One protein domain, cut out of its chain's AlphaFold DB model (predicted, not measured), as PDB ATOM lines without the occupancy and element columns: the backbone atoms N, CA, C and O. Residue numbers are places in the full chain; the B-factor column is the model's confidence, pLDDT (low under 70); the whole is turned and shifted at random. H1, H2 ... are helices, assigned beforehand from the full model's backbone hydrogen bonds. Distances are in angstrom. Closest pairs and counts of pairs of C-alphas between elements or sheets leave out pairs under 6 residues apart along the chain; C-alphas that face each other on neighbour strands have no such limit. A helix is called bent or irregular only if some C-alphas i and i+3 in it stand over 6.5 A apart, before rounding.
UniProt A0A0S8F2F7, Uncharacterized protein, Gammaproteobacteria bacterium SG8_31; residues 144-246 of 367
ATOM      1  N   GLU A 144     173.233 127.422 103.133       95.56
ATOM      2  CA  GLU A 144     173.140 125.966 102.999       95.56
ATOM      3  C   GLU A 144     174.296 125.400 102.181       95.56
ATOM      4  O   GLU A 144     174.933 124.436 102.611       95.56
ATOM      5  N   ALA A 145     174.604 126.015 101.036       97.00
ATOM      6  CA  ALA A 145     175.739 125.613 100.216       97.00
ATOM      7  C   ALA A 145     177.065 125.788 100.968       97.00
ATOM      8  O   ALA A 145     177.917 124.901 100.914       97.00
ATOM      9  N   ARG A 146     177.219 126.878 101.732       97.56
ATOM     10  CA  ARG A 146     178.389 127.115 102.587       97.56
ATOM     11  C   ARG A 146     178.550 126.029 103.643       97.56
ATOM     12  O   ARG A 146     179.633 125.469 103.781       97.56
ATOM     13  N   GLU A 147     177.489 125.690 104.372       96.44
ATOM     14  CA  GLU A 147     177.541 124.633 105.386       96.44
ATOM     15  C   GLU A 147     177.847 123.259 104.782       96.44
ATOM     16  O   GLU A 147     178.642 122.499 105.346       96.44
ATOM     17  N   GLN A 148     177.224 122.927 103.648       96.12
ATOM     18  CA  GLN A 148     177.459 121.670 102.939       96.12
ATOM     19  C   GLN A 148     178.904 121.582 102.440       96.12
ATOM     20  O   GLN A 148     179.581 120.588 102.710       96.12
ATOM     21  N   ALA A 149     179.407 122.638 101.798       97.44
ATOM     22  CA  ALA A 149     180.787 122.716 101.335       97.44
ATOM     23  C   ALA A 149     181.779 122.659 102.500       97.44
ATOM     24  O   ALA A 149     182.734 121.896 102.435       97.44
ATOM     25  N   ALA A 150     181.535 123.366 103.606       97.50
ATOM     26  CA  ALA A 150     182.400 123.309 104.785       97.50
ATOM     27  C   ALA A 150     182.482 121.891 105.377       97.50
ATOM     28  O   ALA A 150     183.549 121.449 105.802       97.50
ATOM     29  N   ARG A 151     181.370 121.140 105.388       97.00
ATOM     30  CA  ARG A 151     181.374 119.723 105.793       97.00
ATOM     31  C   ARG A 151     182.136 118.853 104.793       97.00
ATOM     32  O   ARG A 151     182.919 118.015 105.228       97.00
ATOM     33  N   ALA A 152     181.939 119.056 103.490       95.88
ATOM     34  CA  ALA A 152     182.664 118.336 102.444       95.88
ATOM     35  C   ALA A 152     184.180 118.587 102.529       95.88
ATOM     36  O   ALA A 152     184.955 117.635 102.479       95.88
ATOM     37  N   ILE A 153     184.593 119.838 102.762       96.56
ATOM     38  CA  ILE A 153     185.989 120.250 102.967       96.56
ATOM     39  C   ILE A 153     186.601 119.519 104.161       96.56
ATOM     40  O   ILE A 153     187.589 118.806 103.978       96.56
ATOM     41  N   ARG A 154     185.967 119.594 105.340       95.75
ATOM     42  CA  ARG A 154     186.420 118.881 106.549       95.75
ATOM     43  C   ARG A 154     186.516 117.369 106.352       95.75
ATOM     44  O   ARG A 154     187.438 116.739 106.857       95.75
ATOM     45  N   ASN A 155     185.583 116.797 105.592       94.81
ATOM     46  CA  ASN A 155     185.542 115.369 105.280       94.81
ATOM     47  C   ASN A 155     186.386 114.983 104.050       94.81
ATOM     48  O   ASN A 155     186.320 113.834 103.621       94.81
ATOM     49  N   GLN A 156     187.148 115.922 103.473       92.12
ATOM     50  CA  GLN A 156     188.023 115.725 102.308       92.12
ATOM     51  C   GLN A 156     187.314 115.099 101.096       92.12
ATOM     52  O   GLN A 156     187.846 114.210 100.435       92.12
ATOM     53  N   GLN A 157     186.096 115.551 100.801       92.00
ATOM     54  CA  GLN A 157     185.300 115.054  99.681       92.00
ATOM     55  C   GLN A 157     185.579 115.879  98.406       92.00
ATOM     56  O   GLN A 157     185.082 116.999  98.276       92.00
ATOM     57  N   PRO A 158     186.332 115.344  97.419       82.69
ATOM     58  CA  PRO A 158     186.750 116.101  96.232       82.69
ATOM     59  C   PRO A 158     185.597 116.449  95.278       82.69
ATOM     60  O   PRO A 158     185.745 117.318  94.419       82.69
ATOM     61  N   ASN A 159     184.437 115.806  95.433       88.69
ATOM     62  CA  ASN A 159     183.256 116.028  94.597       88.69
ATOM     63  C   ASN A 159     182.737 117.476  94.644       88.69
ATOM     64  O   ASN A 159     182.122 117.910  93.668       88.69
ATOM     65  N   VAL A 160     183.035 118.236  95.705       93.81
ATOM     66  CA  VAL A 160     182.694 119.665  95.807       93.81
ATOM     67  C   VAL A 160     183.235 120.470  94.616       93.81
ATOM     68  O   VAL A 160     182.548 121.359  94.124       93.81
ATOM     69  N   ILE A 161     184.410 120.105  94.081       94.94
ATOM     70  CA  ILE A 161     185.007 120.754  92.903       94.94
ATOM     71  C   ILE A 161     184.213 120.417  91.641       94.94
ATOM     72  O   ILE A 161     183.852 121.310  90.883       94.94
ATOM     73  N   SER A 162     183.884 119.139  91.438       93.06
ATOM     74  CA  SER A 162     183.133 118.693  90.255       93.06
ATOM     75  C   SER A 162     181.686 119.196  90.220       93.06
ATOM     76  O   SER A 162     181.115 119.360  89.146       93.06
ATOM     77  N   GLN A 163     181.081 119.455  91.383       93.62
ATOM     78  CA  GLN A 163     179.705 119.947  91.491       93.62
ATOM     79  C   GLN A 163     179.613 121.470  91.347       93.62
ATOM     80  O   GLN A 163     178.578 121.973  90.910       93.62
ATOM     81  N   TYR A 164     180.679 122.206  91.670       95.94
ATOM     82  CA  TYR A 164     180.699 123.671  91.689       95.94
ATOM     83  C   TYR A 164     180.214 124.353  90.387       95.94
ATOM     84  O   TYR A 164     179.444 125.313  90.473       95.94
ATOM     85  N   PRO A 165     180.550 123.866  89.176       94.00
ATOM     86  CA  PRO A 165     180.035 124.456  87.938       94.00
ATOM     87  C   PRO A 165     178.534 124.227  87.701       94.00
ATOM     88  O   PRO A 165     177.939 124.906  86.872       94.00
ATOM     89  N   THR A 166     177.928 123.248  88.382       94.31
ATOM     90  CA  THR A 166     176.549 122.780  88.120       94.31
ATOM     91  C   THR A 166     175.495 123.409  89.032       94.31
ATOM     92  O   THR A 166     174.299 123.297  88.767       94.31
ATOM     93  N   ILE A 167     175.932 124.054  90.112       95.12
ATOM     94  CA  ILE A 167     175.070 124.692  91.113       95.12
ATOM     95  C   ILE A 167     174.756 126.147  90.731       95.12
ATOM     96  O   ILE A 167     175.397 126.733  89.859       95.12
ATOM     97  N   SER A 168     173.753 126.749  91.375       95.44
ATOM     98  CA  SER A 168     173.363 128.135  91.084       95.44
ATOM     99  C   SER A 168     174.427 129.144  91.540       95.44
ATOM    100  O   SER A 168     175.199 128.872  92.458       95.44
ATOM    101  N   ALA A 169     174.427 130.352  90.966       93.69
ATOM    102  CA  ALA A 169     175.366 131.414  91.351       93.69
ATOM    103  C   ALA A 169     175.307 131.767  92.852       93.69
ATOM    104  O   ALA A 169     176.324 132.090  93.461       93.69
ATOM    105  N   ASP A 170     174.126 131.679  93.471       93.12
ATOM    106  CA  ASP A 170     173.965 131.924  94.908       93.12
ATOM    107  C   ASP A 170     174.601 130.807  95.747       93.12
ATOM    108  O   ASP A 170     175.278 131.078  96.737       93.12
ATOM    109  N   GLN A 171     174.476 129.552  95.308       96.44
ATOM    110  CA  GLN A 171     175.158 128.427  95.945       96.44
ATOM    111  C   GLN A 171     176.678 128.503  95.739       96.44
ATOM    112  O   GLN A 171     177.431 128.232  96.672       96.44
ATOM    113  N   GLN A 172     177.146 128.930  94.559       97.19
ATOM    114  CA  GLN A 172     178.573 129.135  94.283       97.19
ATOM    115  C   GLN A 172     179.208 130.134  95.255       97.19
ATOM    116  O   GLN A 172     180.312 129.875  95.735       97.19
ATOM    117  N   ARG A 173     178.517 131.232  95.601       96.44
ATOM    118  CA  ARG A 173     178.992 132.171  96.638       96.44
ATOM    119  C   ARG A 173     179.178 131.477  97.985       96.44
ATOM    120  O   ARG A 173     180.213 131.656  98.616       96.44
ATOM    121  N   GLY A 174     178.237 130.620  98.374       97.38
ATOM    122  CA  GLY A 174     178.337 129.839  99.607       97.38
ATOM    123  C   GLY A 174     179.550 128.907  99.618       97.38
ATOM    124  O   GLY A 174     180.291 128.860 100.600       97.38
ATOM    125  N   VAL A 175     179.802 128.206  98.506       98.19
ATOM    126  CA  VAL A 175     180.996 127.354  98.355       98.19
ATOM    127  C   VAL A 175     182.280 128.188  98.420       98.19
ATOM    128  O   VAL A 175     183.212 127.807  99.124       98.19
ATOM    129  N   ILE A 176     182.325 129.340  97.742       97.69
ATOM    130  CA  ILE A 176     183.456 130.278  97.795       97.69
ATOM    131  C   ILE A 176     183.761 130.681  99.245       97.69
ATOM    132  O   ILE A 176     184.915 130.588  99.669       97.69
ATOM    133  N   GLU A 177     182.749 131.079 100.019       97.88
ATOM    134  CA  GLU A 177     182.921 131.446 101.431       97.88
ATOM    135  C   GLU A 177     183.422 130.263 102.272       97.88
ATOM    136  O   GLU A 177     184.351 130.418 103.060       97.88
ATOM    137  N   ALA A 178     182.918 129.046 102.043       98.06
ATOM    138  CA  ALA A 178     183.418 127.860 102.741       98.06
ATOM    139  C   ALA A 178     184.914 127.600 102.474       98.06
ATOM    140  O   ALA A 178     185.660 127.269 103.396       98.06
ATOM    141  N   PHE A 179     185.374 127.786 101.233       98.06
ATOM    142  CA  PHE A 179     186.799 127.699 100.890       98.06
ATOM    143  C   PHE A 179     187.617 128.840 101.516       98.06
ATOM    144  O   PHE A 179     188.763 128.628 101.921       98.06
ATOM    145  N   ARG A 180     187.053 130.051 101.621       97.00
ATOM    146  CA  ARG A 180     187.698 131.191 102.302       97.00
ATOM    147  C   ARG A 180     187.838 130.963 103.802       97.00
ATOM    148  O   ARG A 180     188.877 131.320 104.355       97.00
ATOM    149  N   ASP A 181     186.862 130.333 104.440       97.31
ATOM    150  CA  ASP A 181     186.879 130.068 105.880       97.31
ATOM    151  C   ASP A 181     187.749 128.855 106.244       97.31
ATOM    152  O   ASP A 181     188.355 128.818 107.317       97.31
ATOM    153  N   ALA A 182     187.882 127.880 105.341       97.38
ATOM    154  CA  ALA A 182     188.632 126.656 105.599       97.38
ATOM    155  C   ALA A 182     190.133 126.906 105.883       97.38
ATOM    156  O   ALA A 182     190.782 127.734 105.223       97.38
ATOM    157  N   PRO A 183     190.737 126.186 106.846       96.12
ATOM    158  CA  PRO A 183     192.163 126.283 107.131       96.12
ATOM    159  C   PRO A 183     193.004 125.673 106.000       96.12
ATOM    160  O   PRO A 183     192.576 124.769 105.283       96.12
ATOM    161  N   ARG A 184     194.261 126.122 105.877       94.81
ATOM    162  CA  ARG A 184     195.204 125.650 104.844       94.81
ATOM    163  C   ARG A 184     195.315 124.120 104.786       94.81
ATOM    164  O   ARG A 184     195.360 123.561 103.694       94.81
ATOM    165  N   SER A 185     195.359 123.455 105.941       94.81
ATOM    166  CA  SER A 185     195.492 121.996 106.046       94.81
ATOM    167  C   SER A 185     194.335 121.235 105.403       94.81
ATOM    168  O   SER A 185     194.554 120.164 104.849       94.81
ATOM    169  N   GLU A 186     193.120 121.786 105.447       95.88
ATOM    170  CA  GLU A 186     191.931 121.168 104.848       95.88
ATOM    171  C   GLU A 186     191.829 121.437 103.343       95.88
ATOM    172  O   GLU A 186     191.208 120.663 102.621       95.88
ATOM    173  N   LEU A 187     192.467 122.503 102.850       95.88
ATOM    174  CA  LEU A 187     192.439 122.876 101.434       95.88
ATOM    175  C   LEU A 187     193.518 122.186 100.593       95.88
ATOM    176  O   LEU A 187     193.310 121.968  99.401       95.88
ATOM    177  N   GLN A 188     194.652 121.812 101.193       93.12
ATOM    178  CA  GLN A 188     195.765 121.174 100.478       93.12
ATOM    179  C   GLN A 188     195.357 119.940  99.638       93.12
ATOM    180  O   GLN A 188     195.835 119.827  98.505       93.12
ATOM    181  N   PRO A 189     194.465 119.037 100.105       94.31
ATOM    182  CA  PRO A 189     194.028 117.875  99.323       94.31
ATOM    183  C   PRO A 189     193.301 118.222  98.015       94.31
ATOM    184  O   PRO A 189     193.304 117.422  97.082       94.31
ATOM    185  N   TYR A 190     192.711 119.417  97.907       95.50
ATOM    186  CA  TYR A 190     191.949 119.838  96.726       95.50
ATOM    187  C   TYR A 190     192.826 120.289  95.558       95.50
ATOM    188  O   TYR A 190     192.327 120.448  94.444       95.50
ATOM    189  N   ARG A 191     194.135 120.457  95.780       95.50
ATOM    190  CA  ARG A 191     195.092 120.936  94.778       95.50
ATOM    191  C   ARG A 191     195.012 120.170  93.456       95.50
ATOM    192  O   ARG A 191     194.861 120.781  92.405       95.50
ATOM    193  N   ALA A 192     195.116 118.841  93.509       94.69
ATOM    194  CA  ALA A 192     195.148 118.011  92.305       94.69
ATOM    195  C   ALA A 192     193.822 118.076  91.530       94.69
ATOM    196  O   ALA A 192     193.831 118.191  90.309       94.69
ATOM    197  N   ALA A 193     192.692 118.071  92.245       95.75
ATOM    198  CA  ALA A 193     191.368 118.189  91.641       95.75
ATOM    199  C   ALA A 193     191.165 119.554  90.966       95.75
ATOM    200  O   ALA A 193     190.605 119.619  89.877       95.75
ATOM    201  N   LEU A 194     191.653 120.636  91.581       97.12
ATOM    202  CA  LEU A 194     191.584 121.984  91.017       97.12
ATOM    203  C   LEU A 194     192.471 122.145  89.778       97.12
ATOM    204  O   LEU A 194     192.014 122.713  88.794       97.12
ATOM    205  N   LEU A 195     193.701 121.620  89.791       96.25
ATOM    206  CA  LEU A 195     194.566 121.633  88.605       96.25
ATOM    207  C   LEU A 195     193.949 120.842  87.447       96.25
ATOM    208  O   LEU A 195     193.931 121.338  86.324       96.25
ATOM    209  N   GLY A 196     193.397 119.654  87.726       95.44
ATOM    210  CA  GLY A 196     192.680 118.860  86.724       95.44
ATOM    211  C   GLY A 196     191.478 119.611  86.150       95.44
ATOM    212  O   GLY A 196     191.367 119.767  84.941       95.44
ATOM    213  N   ALA A 197     190.637 120.182  87.015       95.75
ATOM    214  CA  ALA A 197     189.468 120.949  86.595       95.75
ATOM    215  C   ALA A 197     189.833 122.204  85.775       95.75
ATOM    216  O   ALA A 197     189.143 122.517  84.809       95.75
ATOM    217  N   LEU A 198     190.923 122.905  86.115       96.00
ATOM    218  CA  LEU A 198     191.430 124.027  85.316       96.00
ATOM    219  C   LEU A 198     191.930 123.571  83.939       96.00
ATOM    220  O   LEU A 198     191.644 124.235  82.945       96.00
ATOM    221  N   ALA A 199     192.647 122.446  83.870       94.69
ATOM    222  CA  ALA A 199     193.113 121.870  82.607       94.69
ATOM    223  C   ALA A 199     191.944 121.432  81.705       94.69
ATOM    224  O   ALA A 199     192.006 121.616  80.491       94.69
ATOM    225  N   ASP A 200     190.857 120.948  82.307       94.00
ATOM    226  CA  ASP A 200     189.610 120.585  81.622       94.00
ATOM    227  C   ASP A 200     188.736 121.806  81.257       94.00
ATOM    228  O   ASP A 200     187.654 121.654  80.684       94.00
ATOM    229  N   GLY A 201     189.169 123.029  81.589       93.00
ATOM    230  CA  GLY A 201     188.441 124.266  81.293       93.00
ATOM    231  C   GLY A 201     187.195 124.489  82.155       93.00
ATOM    232  O   GLY A 201     186.321 125.276  81.785       93.00
ATOM    233  N   MET A 202     187.084 123.816  83.303       94.75
ATOM    234  CA  MET A 202     185.972 124.027  84.228       94.75
ATOM    235  C   MET A 202     186.078 125.405  84.903       94.75
ATOM    236  O   MET A 202     187.178 125.834  85.264       94.75
ATOM    237  N   PRO A 203     184.950 126.096  85.146       94.38
ATOM    238  CA  PRO A 203     184.938 127.415  85.773       94.38
ATOM    239  C   PRO A 203     185.137 127.300  87.293       94.38
ATOM    240  O   PRO A 203     184.215 127.531  88.064       94.38
ATOM    241  N   VAL A 204     186.332 126.898  87.732       96.81
ATOM    242  CA  VAL A 204     186.701 126.715  89.153       96.81
ATOM    243  C   VAL A 204     187.738 127.737  89.631       96.81
ATOM    244  O   VAL A 204     188.327 127.579  90.702       96.81
ATOM    245  N   HIS A 205     187.991 128.786  88.841       97.19
ATOM    246  CA  HIS A 205     189.073 129.746  89.071       97.19
ATOM    247  C   HIS A 205     188.976 130.453  90.425       97.19
ATOM    248  O   HIS A 205     190.008 130.627  91.065       97.19
ATOM    249  N   ASP A 206     187.774 130.796  90.902       96.75
ATOM    250  CA  ASP A 206     187.587 131.407  92.227       96.75
ATOM    251  C   ASP A 206     188.082 130.490  93.355       96.75
ATOM    252  O   ASP A 206     188.822 130.921  94.242       96.75
ATOM    253  N   LEU A 207     187.736 129.197  93.289       97.69
ATOM    254  CA  LEU A 207     188.191 128.201  94.262       97.69
ATOM    255  C   LEU A 207     189.707 127.995  94.161       97.69
ATOM    256  O   LEU A 207     190.400 127.974  95.180       97.69
ATOM    257  N   ALA A 208     190.235 127.905  92.937       97.62
ATOM    258  CA  ALA A 208     191.666 127.769  92.694       97.62
ATOM    259  C   ALA A 208     192.462 128.965  93.236       97.62
ATOM    260  O   ALA A 208     193.492 128.760  93.873       97.62
ATOM    261  N   ALA A 209     191.970 130.195  93.064       97.19
ATOM    262  CA  ALA A 209     192.613 131.405  93.573       97.19
ATOM    263  C   ALA A 209     192.677 131.417  95.109       97.19
ATOM    264  O   ALA A 209     193.710 131.763  95.691       97.19
ATOM    265  N   ILE A 210     191.601 130.988  95.778       97.12
ATOM    266  CA  ILE A 210     191.553 130.886  97.243       97.12
ATOM    267  C   ILE A 210     192.553 129.846  97.746       97.12
ATOM    268  O   ILE A 210     193.349 130.143  98.646       97.12
ATOM    269  N   VAL A 211     192.541 128.644  97.159       97.12
ATOM    270  CA  VAL A 211     193.466 127.572  97.547       97.12
ATOM    271  C   VAL A 211     194.904 127.998  97.280       97.12
ATOM    272  O   VAL A 211     195.728 127.894  98.187       97.12
ATOM    273  N   ALA A 212     195.204 128.554  96.105       96.56
ATOM    274  CA  ALA A 212     196.532 129.046  95.753       96.56
ATOM    275  C   ALA A 212     197.049 130.088  96.752       96.56
ATOM    276  O   ALA A 212     198.160 129.958  97.261       96.56
ATOM    277  N   SER A 213     196.221 131.080  97.094       94.62
ATOM    278  CA  SER A 213     196.561 132.134  98.056       94.62
ATOM    279  C   SER A 213     196.896 131.575  99.441       94.62
ATOM    280  O   SER A 213     197.953 131.878 100.000       94.62
ATOM    281  N   LYS A 214     196.038 130.699  99.982       94.44
ATOM    282  CA  LYS A 214     196.213 130.114 101.323       94.44
ATOM    283  C   LYS A 214     197.359 129.108 101.403       94.44
ATOM    284  O   LYS A 214     197.977 128.966 102.458       94.44
ATOM    285  N   THR A 215     197.625 128.382 100.322       94.06
ATOM    286  CA  THR A 215     198.658 127.334 100.278       94.06
ATOM    287  C   THR A 215     199.998 127.828  99.731       94.06
ATOM    288  O   THR A 215     200.997 127.130  99.904       94.06
ATOM    289  N   THR A 216     200.039 129.049  99.178       94.25
ATOM    290  CA  THR A 216     201.178 129.608  98.424       94.25
ATOM    291  C   THR A 216     201.570 128.703  97.250       94.25
ATOM    292  O   THR A 216     202.737 128.381  97.040       94.25
ATOM    293  N   ASP A 217     200.564 128.231  96.511       95.69
ATOM    294  CA  ASP A 217     200.739 127.331  95.370       95.69
ATOM    295  C   ASP A 217     200.788 128.117  94.055       95.69
ATOM    296  O   ASP A 217     199.761 128.584  93.552       95.69
ATOM    297  N   SER A 218     201.990 128.291  93.501       95.56
ATOM    298  CA  SER A 218     202.179 129.001  92.229       95.56
ATOM    299  C   SER A 218     201.599 128.279  91.031       95.56
ATOM    300  O   SER A 218     201.253 128.955  90.069       95.56
ATOM    301  N   GLU A 219     201.491 126.952  91.041       96.25
ATOM    302  CA  GLU A 219     200.974 126.217  89.886       96.25
ATOM    303  C   GLU A 219     199.475 126.491  89.729       96.25
ATOM    304  O   GLU A 219     199.014 126.872  88.652       96.25
ATOM    305  N   LEU A 220     198.729 126.428  90.838       96.69
ATOM    306  CA  LEU A 220     197.321 126.824  90.857       96.69
ATOM    307  C   LEU A 220     197.142 128.298  90.483       96.69
ATOM    308  O   LEU A 220     196.276 128.627  89.671       96.69
ATOM    309  N   LEU A 221     197.969 129.187  91.043       96.69
ATOM    310  CA  LEU A 221     197.861 130.616  90.749       96.69
ATOM    311  C   LEU A 221     198.194 130.928  89.286       96.69
ATOM    312  O   LEU A 221     197.553 131.784  88.683       96.69
ATOM    313  N   SER A 222     199.142 130.201  88.698       96.19
ATOM    314  CA  SER A 222     199.471 130.287  87.275       96.19
ATOM    315  C   SER A 222     198.273 129.900  86.410       96.19
ATOM    316  O   SER A 222     197.932 130.628  85.483       96.19
ATOM    317  N   GLY A 223     197.574 128.811  86.752       95.38
ATOM    318  CA  GLY A 223     196.347 128.405  86.061       95.38
ATOM    319  C   GLY A 223     195.244 129.472  86.124       95.38
ATOM    320  O   GLY A 223     194.599 129.756  85.109       95.38
ATOM    321  N   VAL A 224     195.083 130.126  87.282       96.44
ATOM    322  CA  VAL A 224     194.156 131.259  87.462       96.44
ATOM    323  C   VAL A 224     194.556 132.447  86.593       96.44
ATOM    324  O   VAL A 224     193.713 132.999  85.888       96.44
ATOM    325  N   LEU A 225     195.832 132.832  86.608       96.19
ATOM    326  CA  LEU A 225     196.319 133.966  85.826       96.19
ATOM    327  C   LEU A 225     196.202 133.713  84.327       96.19
ATOM    328  O   LEU A 225     195.796 134.623  83.618       96.19
ATOM    329  N   LEU A 226     196.478 132.500  83.847       93.81
ATOM    330  CA  LEU A 226     196.450 132.161  82.423       93.81
ATOM    331  C   LEU A 226     195.042 132.104  81.827       93.81
ATOM    332  O   LEU A 226     194.840 132.551  80.702       93.81
ATOM    333  N   SER A 227     194.074 131.557  82.563       92.56
ATOM    334  CA  SER A 227     192.764 131.196  81.995       92.56
ATOM    335  C   SER A 227     191.562 131.809  82.715       92.56
ATOM    336  O   SER A 227     190.441 131.711  82.223       92.56
ATOM    337  N   GLY A 228     191.769 132.448  83.869       93.06
ATOM    338  CA  GLY A 228     190.682 132.996  84.673       93.06
ATOM    339  C   GLY A 228     190.086 134.298  84.126       93.06
ATOM    340  O   GLY A 228     190.685 134.955  83.262       93.06
ATOM    341  N   PRO A 229     188.926 134.721  84.658       94.31
ATOM    342  CA  PRO A 229     188.348 136.031  84.367       94.31
ATOM    343  C   PRO A 229     189.324 137.170  84.695       94.31
ATOM    344  O   PRO A 229     190.052 137.105  85.688       94.31
ATOM    345  N   ALA A 230     189.316 138.238  83.892       94.44
ATOM    346  CA  ALA A 230     190.241 139.365  84.056       94.44
ATOM    347  C   ALA A 230     190.153 140.004  85.455       94.44
ATOM    348  O   ALA A 230     191.175 140.298  86.070       94.44
ATOM    349  N   GLU A 231     188.941 140.155  85.993       94.88
ATOM    350  CA  GLU A 231     188.709 140.706  87.333       94.88
ATOM    351  C   GLU A 231     189.406 139.884  88.425       94.88
ATOM    352  O   GLU A 231     190.091 140.442  89.285       94.88
ATOM    353  N   LEU A 232     189.300 138.554  88.355       94.69
ATOM    354  CA  LEU A 232     189.954 137.645  89.292       94.69
ATOM    355  C   LEU A 232     191.481 137.657  89.123       94.69
ATOM    356  O   LEU A 232     192.218 137.619  90.109       94.69
ATOM    357  N   GLY A 233     191.969 137.771  87.884       95.19
ATOM    358  CA  GLY A 233     193.391 137.957  87.596       95.19
ATOM    359  C   GLY A 233     193.946 139.227  88.248       95.19
ATOM    360  O   GLY A 233     194.952 139.171  88.954       95.19
ATOM    361  N   LEU A 234     193.249 140.360  88.114       94.94
ATOM    362  CA  LEU A 234     193.636 141.630  88.742       94.94
ATOM    363  C   LEU A 234     193.626 141.558  90.276       94.94
ATOM    364  O   LEU A 234     194.500 142.134  90.925       94.94
ATOM    365  N   GLN A 235     192.663 140.850  90.869       94.06
ATOM    366  CA  GLN A 235     192.649 140.596  92.314       94.06
ATOM    367  C   GLN A 235     193.846 139.735  92.741       94.06
ATOM    368  O   GLN A 235     194.509 140.045  93.732       94.06
ATOM    369  N   SER A 236     194.174 138.707  91.954       94.69
ATOM    370  CA  SER A 236     195.299 137.800  92.204       94.69
ATOM    371  C   SER A 236     196.652 138.519  92.167       94.69
ATOM    372  O   SER A 236     197.516 138.231  92.994       94.69
ATOM    373  N   LEU A 237     196.826 139.521  91.297       93.69
ATOM    374  CA  LEU A 237     198.044 140.346  91.269       93.69
ATOM    375  C   LEU A 237     198.315 141.047  92.610       93.69
ATOM    376  O   LEU A 237     199.464 141.111  93.036       93.69
ATOM    377  N   ARG A 238     197.272 141.519  93.309       89.44
ATOM    378  CA  ARG A 238     197.424 142.154  94.634       89.44
ATOM    379  C   ARG A 238     197.866 141.155  95.700       89.44
ATOM    380  O   ARG A 238     198.636 141.496  96.589       89.44
ATOM    381  N   VAL A 239     197.404 139.908  95.606       88.81
ATOM    382  CA  VAL A 239     197.810 138.828  96.521       88.81
ATOM    383  C   VAL A 239     199.299 138.502  96.352       88.81
ATOM    384  O   VAL A 239     200.004 138.297  97.341       88.81
ATOM    385  N   ILE A 240     199.790 138.509  95.111       91.31
ATOM    386  CA  ILE A 240     201.180 138.192  94.745       91.31
ATOM    387  C   ILE A 240     202.191 139.215  95.309       91.31
ATOM    388  O   ILE A 240     203.365 138.892  95.512       91.31
ATOM    389  N   GLU A 241     201.752 140.428  95.657       86.19
ATOM    390  CA  GLU A 241     202.580 141.423  96.357       86.19
ATOM    391  C   GLU A 241     202.880 141.057  97.824       86.19
ATOM    392  O   GLU A 241     203.778 141.639  98.439       86.19
ATOM    393  N   GLY A 242     202.192 140.063  98.395       86.56
ATOM    394  CA  GLY A 242     202.433 139.585  99.758       86.56
ATOM    395  C   GLY A 242     203.817 138.947  99.945       86.56
ATOM    396  O   GLY A 242     204.375 138.345  99.023       86.56
ATOM    397  N   ALA A 243     204.383 139.053 101.153       83.75
ATOM    398  CA  ALA A 243     205.733 138.561 101.471       83.75
ATOM    399  C   ALA A 243     205.911 137.050 101.227       83.75
ATOM    400  O   ALA A 243     206.978 136.621 100.794       83.75
ATOM    401  N   GLN A 244     204.853 136.254 101.424       89.31
ATOM    402  CA  GLN A 244     204.860 134.806 101.169       89.31
ATOM    403  C   GLN A 244     205.202 134.433  99.717       89.31
ATOM    404  O   GLN A 244     205.693 133.340  99.462       89.31
ATOM    405  N   TRP A 245     204.989 135.351  98.771       92.31
ATOM    406  CA  TRP A 245     205.223 135.126  97.348       92.31
ATOM    407  C   TRP A 245     206.589 135.610  96.868       92.31
ATOM    408  O   TRP A 245     206.870 135.475  95.684       92.31
ATOM    409  N   ALA A 246     207.450 136.160  97.733       87.25
ATOM    410  CA  ALA A 246     208.690 136.828  97.315       87.25
ATOM    411  C   ALA A 246     209.541 136.004  96.323       87.25
ATOM    412  O   ALA A 246     209.994 136.548  95.322       87.25
TER     413      ALA A 246
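Overview. This is residues 144 to 246 of the 367 residues of an uncharacterized protein of Gammaproteobacteria bacterium SG8_31 (UniProt A0A0S8F2F7). The chain winds back and forth in stacked helical turns: H3, H5 and H7 run nearly parallel, and H2, H4 and H6 run back against them. H4 and H5 form the middle, with H1 packed on H3 at one end and H7 at the other. The printed part has 103 residues with seven named helices, H1 to H7 in chain order, and no named strand: all helix. It is compact, with a radius of gyration of the C-alphas of 12.7 A and spans of 36 by 25 by 22 A.

Along the chain. The longest helix, H4, covers residues 184 to 199, 22.7 A. It has a kink of 43 degrees near residue 191 and is irregular, with C-alphas 189 and 192 7.1 A apart. H5 covers 205 to 215, H6 218 to 227 and H7 230 to 240, ending at C-alpha 240 (201.180, 138.192, 94.745). H3 covers 169 to 181, 18.6 A. H2, 159 to 166, is only just irregular: C-alphas 162 and 165 are 6.9 A apart. H1, 144 to 154, begins at C-alpha 144 (173.140, 125.966, 102.999).

Arrangement. H4 to H7 form an up and down bundle, each helix running against the one before. H4 and H5, a hairpin, touch at C-alphas 184 and 214, 5.8 A, at a steep tilt of 39 degrees. H5 and H6 touch at 212 and 221, 5.4 A; H6 and H7 at 225 and 233, 5.3 A. H3 touches H5 with residues 176 to 180 alone, closest C-alphas 176 and 207, 6.3 A, a shallow tilt of 5 degrees. H2 touches H4 at C-alphas 161 and 194, 7.0 A. H1 touches H3 at C-alphas 146 and 174, 4.0 A. H4 and H7 are apart. Each O i to N i+4 pair is within hydrogen-bond range in H1, H3, H5 and H6; H2 has 2 of 4, H4 7 of 12, H7 6 of 7.

Size, cuts and confidence. The C-alphas of Glu 144 and Ala 246, the two farthest apart, are 37.6 A apart. The printed part has no cut, and the six links are tight. Mean pLDDT of the printed part is 94.7; no printed residue is under 70.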